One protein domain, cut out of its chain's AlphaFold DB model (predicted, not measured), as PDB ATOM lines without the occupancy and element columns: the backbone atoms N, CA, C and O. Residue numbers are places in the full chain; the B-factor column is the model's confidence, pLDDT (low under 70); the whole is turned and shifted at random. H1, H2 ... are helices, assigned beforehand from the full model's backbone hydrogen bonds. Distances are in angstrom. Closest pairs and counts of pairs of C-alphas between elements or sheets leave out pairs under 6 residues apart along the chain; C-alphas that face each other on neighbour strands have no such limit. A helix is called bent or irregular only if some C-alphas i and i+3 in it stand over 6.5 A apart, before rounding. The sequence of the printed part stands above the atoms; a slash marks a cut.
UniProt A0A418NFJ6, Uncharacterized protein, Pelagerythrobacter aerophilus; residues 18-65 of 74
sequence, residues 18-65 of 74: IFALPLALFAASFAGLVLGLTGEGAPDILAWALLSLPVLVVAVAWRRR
ATOM      1  N   ILE A  18     212.665 227.049 218.916       75.12
ATOM      2  CA  ILE A  18     212.945 227.656 217.608       75.12
ATOM      3  C   ILE A  18     212.099 228.924 217.429       75.12
ATOM      4  O   ILE A  18     212.613 229.951 217.000       75.12
ATOM      5  N   PHE A  19     210.824 228.884 217.831       78.75
ATOM      6  CA  PHE A  19     209.911 230.028 217.730       78.75
ATOM      7  C   PHE A  19     210.034 231.044 218.875       78.75
ATOM      8  O   PHE A  19     209.515 232.150 218.748       78.75
ATOM      9  N   ALA A  20     210.751 230.732 219.960       75.94
ATOM     10  CA  ALA A  20     210.935 231.661 221.077       75.94
ATOM     11  C   ALA A  20     211.668 232.944 220.670       75.94
ATOM     12  O   ALA A  20     211.248 234.032 221.051       75.94
ATOM     13  N   LEU A  21     212.760 232.821 219.908       78.12
ATOM     14  CA  LEU A  21     213.569 233.973 219.510       78.12
ATOM     15  C   LEU A  21     212.801 234.914 218.554       78.12
ATOM     16  O   LEU A  21     212.739 236.108 218.851       78.12
ATOM     17  N   PRO A  22     212.137 234.419 217.486       83.12
ATOM     18  CA  PRO A  22     211.254 235.241 216.657       83.12
ATOM     19  C   PRO A  22     210.115 235.896 217.443       83.12
ATOM     20  O   PRO A  22     209.843 237.077 217.248       83.12
ATOM     21  N   LEU A  23     209.466 235.161 218.352       82.56
ATOM     22  CA  LEU A  23     208.339 235.684 219.126       82.56
ATOM     23  C   LEU A  23     208.776 236.786 220.099       82.56
ATOM     24  O   LEU A  23     208.073 237.782 220.256       82.56
ATOM     25  N   ALA A  24     209.948 236.634 220.720       80.75
ATOM     26  CA  ALA A  24     210.527 237.658 221.584       80.75
ATOM     27  C   ALA A  24     210.852 238.939 220.804       80.75
ATOM     28  O   ALA A  24     210.545 240.031 221.277       80.75
ATOM     29  N   LEU A  25     211.424 238.808 219.603       84.50
ATOM     30  CA  LEU A  25     211.687 239.949 218.722       84.50
ATOM     31  C   LEU A  25     210.392 240.624 218.271       84.50
ATOM     32  O   LEU A  25     210.298 241.844 218.339       84.50
ATOM     33  N   PHE A  26     209.380 239.851 217.871       86.75
ATOM     34  CA  PHE A  26     208.067 240.386 217.514       86.75
ATOM     35  C   PHE A  26     207.452 241.179 218.673       86.75
ATOM     36  O   PHE A  26     207.041 242.319 218.478       86.75
ATOM     37  N   ALA A  27     207.449 240.615 219.884       83.06
ATOM     38  CA  ALA A  27     206.913 241.280 221.068       83.06
ATOM     39  C   ALA A  27     207.681 242.567 221.409       83.06
ATOM     40  O   ALA A  27     207.060 243.591 221.687       83.06
ATOM     41  N   ALA A  28     209.016 242.533 221.351       84.00
ATOM     42  CA  ALA A  28     209.852 243.703 221.609       84.00
ATOM     43  C   ALA A  28     209.611 244.817 220.578       84.00
ATOM     44  O   ALA A  28     209.411 245.970 220.956       84.00
ATOM     45  N   SER A  29     209.571 244.470 219.290       86.56
ATOM     46  CA  SER A  29     209.297 245.420 218.209       86.56
ATOM     47  C   SER A  29     207.890 246.000 218.303       86.56
ATOM     48  O   SER A  29     207.715 247.203 218.149       86.56
ATOM     49  N   PHE A  30     206.889 245.169 218.597       85.25
ATOM     50  CA  PHE A  30     205.502 245.602 218.745       85.25
ATOM     51  C   PHE A  30     205.325 246.549 219.936       85.25
ATOM     52  O   PHE A  30     204.696 247.595 219.798       85.25
ATOM     53  N   ALA A  31     205.951 246.238 221.076       80.62
ATOM     54  CA  ALA A  31     205.969 247.126 222.234       80.62
ATOM     55  C   ALA A  31     206.655 248.463 221.918       80.62
ATOM     56  O   ALA A  31     206.109 249.514 222.237       80.62
ATOM     57  N   GLY A  32     207.814 248.443 221.250       81.06
ATOM     58  CA  GLY A  32     208.506 249.661 220.817       81.06
ATOM     59  C   GLY A  32     207.670 250.513 219.860       81.06
ATOM     60  O   GLY A  32     207.651 251.736 219.980       81.06
ATOM     61  N   LEU A  33     206.924 249.869 218.959       85.38
ATOM     62  CA  LEU A  33     206.014 250.544 218.038       85.38
ATOM     63  C   LEU A  33     204.871 251.235 218.788       85.38
ATOM     64  O   LEU A  33     204.590 252.403 218.547       85.38
ATOM     65  N   VAL A  34     204.239 250.523 219.720       78.94
ATOM     66  CA  VAL A  34     203.138 251.054 220.532       78.94
ATOM     67  C   VAL A  34     203.633 252.220 221.380       78.94
ATOM     68  O   VAL A  34     203.004 253.272 221.388       78.94
ATOM     69  N   LEU A  35     204.806 252.100 222.003       73.81
ATOM     70  CA  LEU A  35     205.434 253.199 222.737       73.81
ATOM     71  C   LEU A  35     205.700 254.425 221.853       73.81
ATOM     72  O   LEU A  35     205.414 255.542 222.271       73.81
ATOM     73  N   GLY A  36     206.215 254.224 220.638       77.75
ATOM     74  CA  GLY A  36     206.496 255.313 219.700       77.75
ATOM     75  C   GLY A  36     205.240 255.985 219.137       77.75
ATOM     76  O   GLY A  36     205.253 257.187 218.887       77.75
ATOM     77  N   LEU A  37     204.153 255.230 218.956       76.38
ATOM     78  CA  LEU A  37     202.882 255.742 218.432       76.38
ATOM     79  C   LEU A  37     202.018 256.418 219.504       76.38
ATOM     80  O   LEU A  37     201.248 257.317 219.179       76.38
ATOM     81  N   THR A  38     202.142 256.022 220.773       74.00
ATOM     82  CA  THR A  38     201.263 256.494 221.864       74.00
ATOM     83  C   THR A  38     201.841 257.708 222.609       74.00
ATOM     84  O   THR A  38     201.544 257.922 223.782       74.00
ATOM     85  N   GLY A  39     202.661 258.522 221.938       63.28
ATOM     86  CA  GLY A  39     203.392 259.670 222.497       63.28
ATOM     87  C   GLY A  39     202.569 260.770 223.195       63.28
ATOM     88  O   GLY A  39     203.171 261.716 223.677       63.28
ATOM     89  N   GLU A  40     201.240 260.647 223.311       66.06
ATOM     90  CA  GLU A  40     200.346 261.592 224.009       66.06
ATOM     91  C   GLU A  40     199.261 260.883 224.868       66.06
ATOM     92  O   GLU A  40     198.119 261.329 224.960       66.06
ATOM     93  N   GLY A  41     199.588 259.743 225.503       65.25
ATOM     94  CA  GLY A  41     198.645 258.962 226.331       65.25
ATOM     95  C   GLY A  41     199.308 258.024 227.353       65.25
ATOM     96  O   GLY A  41     199.147 256.807 227.296       65.25
ATOM     97  N   ALA A  42     200.063 258.582 228.306       66.31
ATOM     98  CA  ALA A  42     200.892 257.855 229.288       66.31
ATOM     99  C   ALA A  42     200.227 256.698 230.086       66.31
ATOM    100  O   ALA A  42     200.920 255.715 230.372       66.31
ATOM    101  N   PRO A  43     198.931 256.747 230.461       71.06
ATOM    102  CA  PRO A  43     198.299 255.659 231.216       71.06
ATOM    103  C   PRO A  43     198.139 254.363 230.409       71.06
ATOM    104  O   PRO A  43     198.321 253.274 230.956       71.06
ATOM    105  N   ASP A  44     197.860 254.469 229.107       73.75
ATOM    106  CA  ASP A  44     197.641 253.307 228.234       73.75
ATOM    107  C   ASP A  44     198.925 252.504 228.030       73.75
ATOM    108  O   ASP A  44     198.906 251.272 227.993       73.75
ATOM    109  N   ILE A  45     200.061 253.197 228.001       67.69
ATOM    110  CA  ILE A  45     201.388 252.582 227.956       67.69
ATOM    111  C   ILE A  45     201.643 251.744 229.211       67.69
ATOM    112  O   ILE A  45     202.168 250.632 229.123       67.69
ATOM    113  N   LEU A  46     201.264 252.255 230.386       74.06
ATOM    114  CA  LEU A  46     201.460 251.550 231.649       74.06
ATOM    115  C   LEU A  46     200.564 250.305 231.729       74.06
ATOM    116  O   LEU A  46     201.023 249.244 232.159       74.06
ATOM    117  N   ALA A  47     199.323 250.407 231.246       76.94
ATOM    118  CA  ALA A  47     198.414 249.271 231.117       76.94
ATOM    119  C   ALA A  47     198.971 248.207 230.156       76.94
ATOM    120  O   ALA A  47     198.970 247.019 230.480       76.94
ATOM    121  N   TRP A  48     199.538 248.624 229.022       73.38
ATOM    122  CA  TRP A  48     200.214 247.738 228.072       73.38
ATOM    123  C   TRP A  48     201.465 247.068 228.641       73.38
ATOM    124  O   TRP A  48     201.683 245.873 228.432       73.38
ATOM    125  N   ALA A  49     202.273 247.805 229.403       74.88
ATOM    126  CA  ALA A  49     203.441 247.257 230.081       74.88
ATOM    127  C   ALA A  49     203.029 246.177 231.095       74.88
ATOM    128  O   ALA A  49     203.595 245.079 231.086       74.88
ATOM    129  N   LEU A  50     201.990 246.435 231.898       80.62
ATOM    130  CA  LEU A  50     201.413 245.440 232.809       80.62
ATOM    131  C   LEU A  50     200.810 244.243 232.060       80.62
ATOM    132  O   LEU A  50     200.945 243.107 232.515       80.62
ATOM    133  N   LEU A  51     200.202 244.462 230.893       79.12
ATOM    134  CA  LEU A  51     199.650 243.388 230.067       79.12
ATOM    135  C   LEU A  51     200.740 242.514 229.422       79.12
ATOM    136  O   LEU A  51     200.501 241.343 229.139       79.12
ATOM    137  N   SER A  52     201.950 243.046 229.225       79.88
ATOM    138  CA  SER A  52     203.104 242.289 228.712       79.88
ATOM    139  C   SER A  52     203.788 241.413 229.774       79.88
ATOM    140  O   SER A  52     204.511 240.469 229.436       79.88
ATOM    141  N   LEU A  53     203.531 241.667 231.063       81.12
ATOM    142  CA  LEU A  53     204.132 240.953 232.195       81.12
ATOM    143  C   LEU A  53     203.954 239.419 232.128       81.12
ATOM    144  O   LEU A  53     204.946 238.706 232.303       81.12
ATOM    145  N   PRO A  54     202.758 238.871 231.824       77.50
ATOM    146  CA  PRO A  54     202.548 237.428 231.690       77.50
ATOM    147  C   PRO A  54     203.392 236.826 230.564       77.50
ATOM    148  O   PRO A  54     203.972 235.750 230.723       77.50
ATOM    149  N   VAL A  55     203.517 237.541 229.442       81.12
ATOM    150  CA  VAL A  55     204.330 237.118 228.293       81.12
ATOM    151  C   VAL A  55     205.805 237.054 228.691       81.12
ATOM    152  O   VAL A  55     206.485 236.066 228.403       81.12
ATOM    153  N   LEU A  56     206.283 238.059 229.431       78.88
ATOM    154  CA  LEU A  56     207.645 238.099 229.959       78.88
ATOM    155  C   LEU A  56     207.914 236.944 230.933       78.88
ATOM    156  O   LEU A  56     208.952 236.286 230.844       78.88
ATOM    157  N   VAL A  57     206.974 236.658 231.838       81.94
ATOM    158  CA  VAL A  57     207.082 235.558 232.808       81.94
ATOM    159  C   VAL A  57     207.165 234.208 232.100       81.94
ATOM    160  O   VAL A  57     208.036 233.403 232.437       81.94
ATOM    161  N   VAL A  58     206.331 233.968 231.084       75.69
ATOM    162  CA  VAL A  58     206.382 232.735 230.281       75.69
ATOM    163  C   VAL A  58     207.712 232.631 229.529       75.69
ATOM    164  O   VAL A  58     208.363 231.583 229.581       75.69
ATOM    165  N   ALA A  59     208.176 233.719 228.908       75.75
ATOM    166  CA  ALA A  59     209.467 233.754 228.222       75.75
ATOM    167  C   ALA A  59     210.639 233.454 229.178       75.75
ATOM    168  O   ALA A  59     211.523 232.652 228.861       75.75
ATOM    169  N   VAL A  60     210.633 234.038 230.381       76.50
ATOM    170  CA  VAL A  60     211.654 233.803 231.413       76.50
ATOM    171  C   VAL A  60     211.583 232.374 231.946       76.50
ATOM    172  O   VAL A  60     212.625 231.722 232.079       76.50
ATOM    173  N   ALA A  61     210.388 231.859 232.227       75.88
ATOM    174  CA  ALA A  61     210.189 230.485 232.677       75.88
ATOM    175  C   ALA A  61     210.702 229.481 231.633       75.88
ATOM    176  O   ALA A  61     211.387 228.518 231.984       75.88
ATOM    177  N   TRP A  62     210.471 229.737 230.344       69.81
ATOM    178  CA  TRP A  62     210.993 228.909 229.255       69.81
ATOM    179  C   TRP A  62     212.502 229.023 229.069       69.81
ATOM    180  O   TRP A  62     213.164 227.994 228.904       69.81
ATOM    181  N   ARG A  63     213.077 230.224 229.189       68.06
ATOM    182  CA  ARG A  63     214.537 230.401 229.180       68.06
ATOM    183  C   ARG A  63     215.199 229.628 230.324       68.06
ATOM    184  O   ARG A  63     216.246 229.016 230.131       68.06
ATOM    185  N   ARG A  64     214.569 229.598 231.503       69.69
ATOM    186  CA  ARG A  64     215.042 228.831 232.670       69.69
ATOM    187  C   ARG A  64     214.865 227.319 232.492       69.69
ATOM    188  O   ARG A  64     215.728 226.559 232.926       69.69
ATOM    189  N   ARG A  65     213.807 226.884 231.799       64.19
ATOM    190  CA  ARG A  65     213.538 225.471 231.464       64.19
ATOM    191  C   ARG A  65     214.483 224.904 230.398       64.19
ATOM    192  O   ARG A  65     214.561 223.692 230.240       64.19
TER     193      ARG A  65
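AT A GLANCE: This is residues 18 to 65 of the 74 residues of an uncharacterized protein of Pelagerythrobacter aerophilus (UniProt A0A418NFJ6). The bent helix H2 and the helix H1 run side by side in opposite ways, a loose, narrow U with few contacts between its limbs; residues 36 to 43, at the turn, stand free. The printed part has 48 residues, with two named helices, H1 then H2, and no named strand: all helix. It is a loose rod of 39 by 18 by 9 A, radius of gyration of the C-alphas 12.2 A.

HOW THE PARTS SIT: H2, residues 42 to 65, was assigned as one helix by its hydrogen bonds but is bent: C-alphas 51 and 54 are 6.8 A apart. Its arms, H2a, residues 42 to 51, and H2b, residues 54 to 65, stand at a steep tilt of 38 degrees. H1, residues 18 to 37, is close to H2a but not clearly touching, the closest C-alphas being those of Leu 35 and Ile 45, 6.6 A; the tilt is shallow, 14 degrees, opposite ways. H1 and H2b are also close but not clearly touching, closest at the C-alphas of Ala 20 and Ala 59, 7.6 A. Every O i to N i+4 pair is within hydrogen-bond range in H2a and H2b, 15 of 16 in H1.

IN THESE COORDINATES: H2b ends at C-alpha 65 (213.538, 225.471, 231.464). H1, 29.8 A long, begins at C-alpha 18 (212.945, 227.656, 217.608) and is only just irregular: C-alphas 18 and 21 are 6.6 A apart.

THE WHOLE: The printed part has no cut, and the link from H1 to H2 is tight. The pLDDT is under 70 at residues 39 to 42, 45 and 62 to 65.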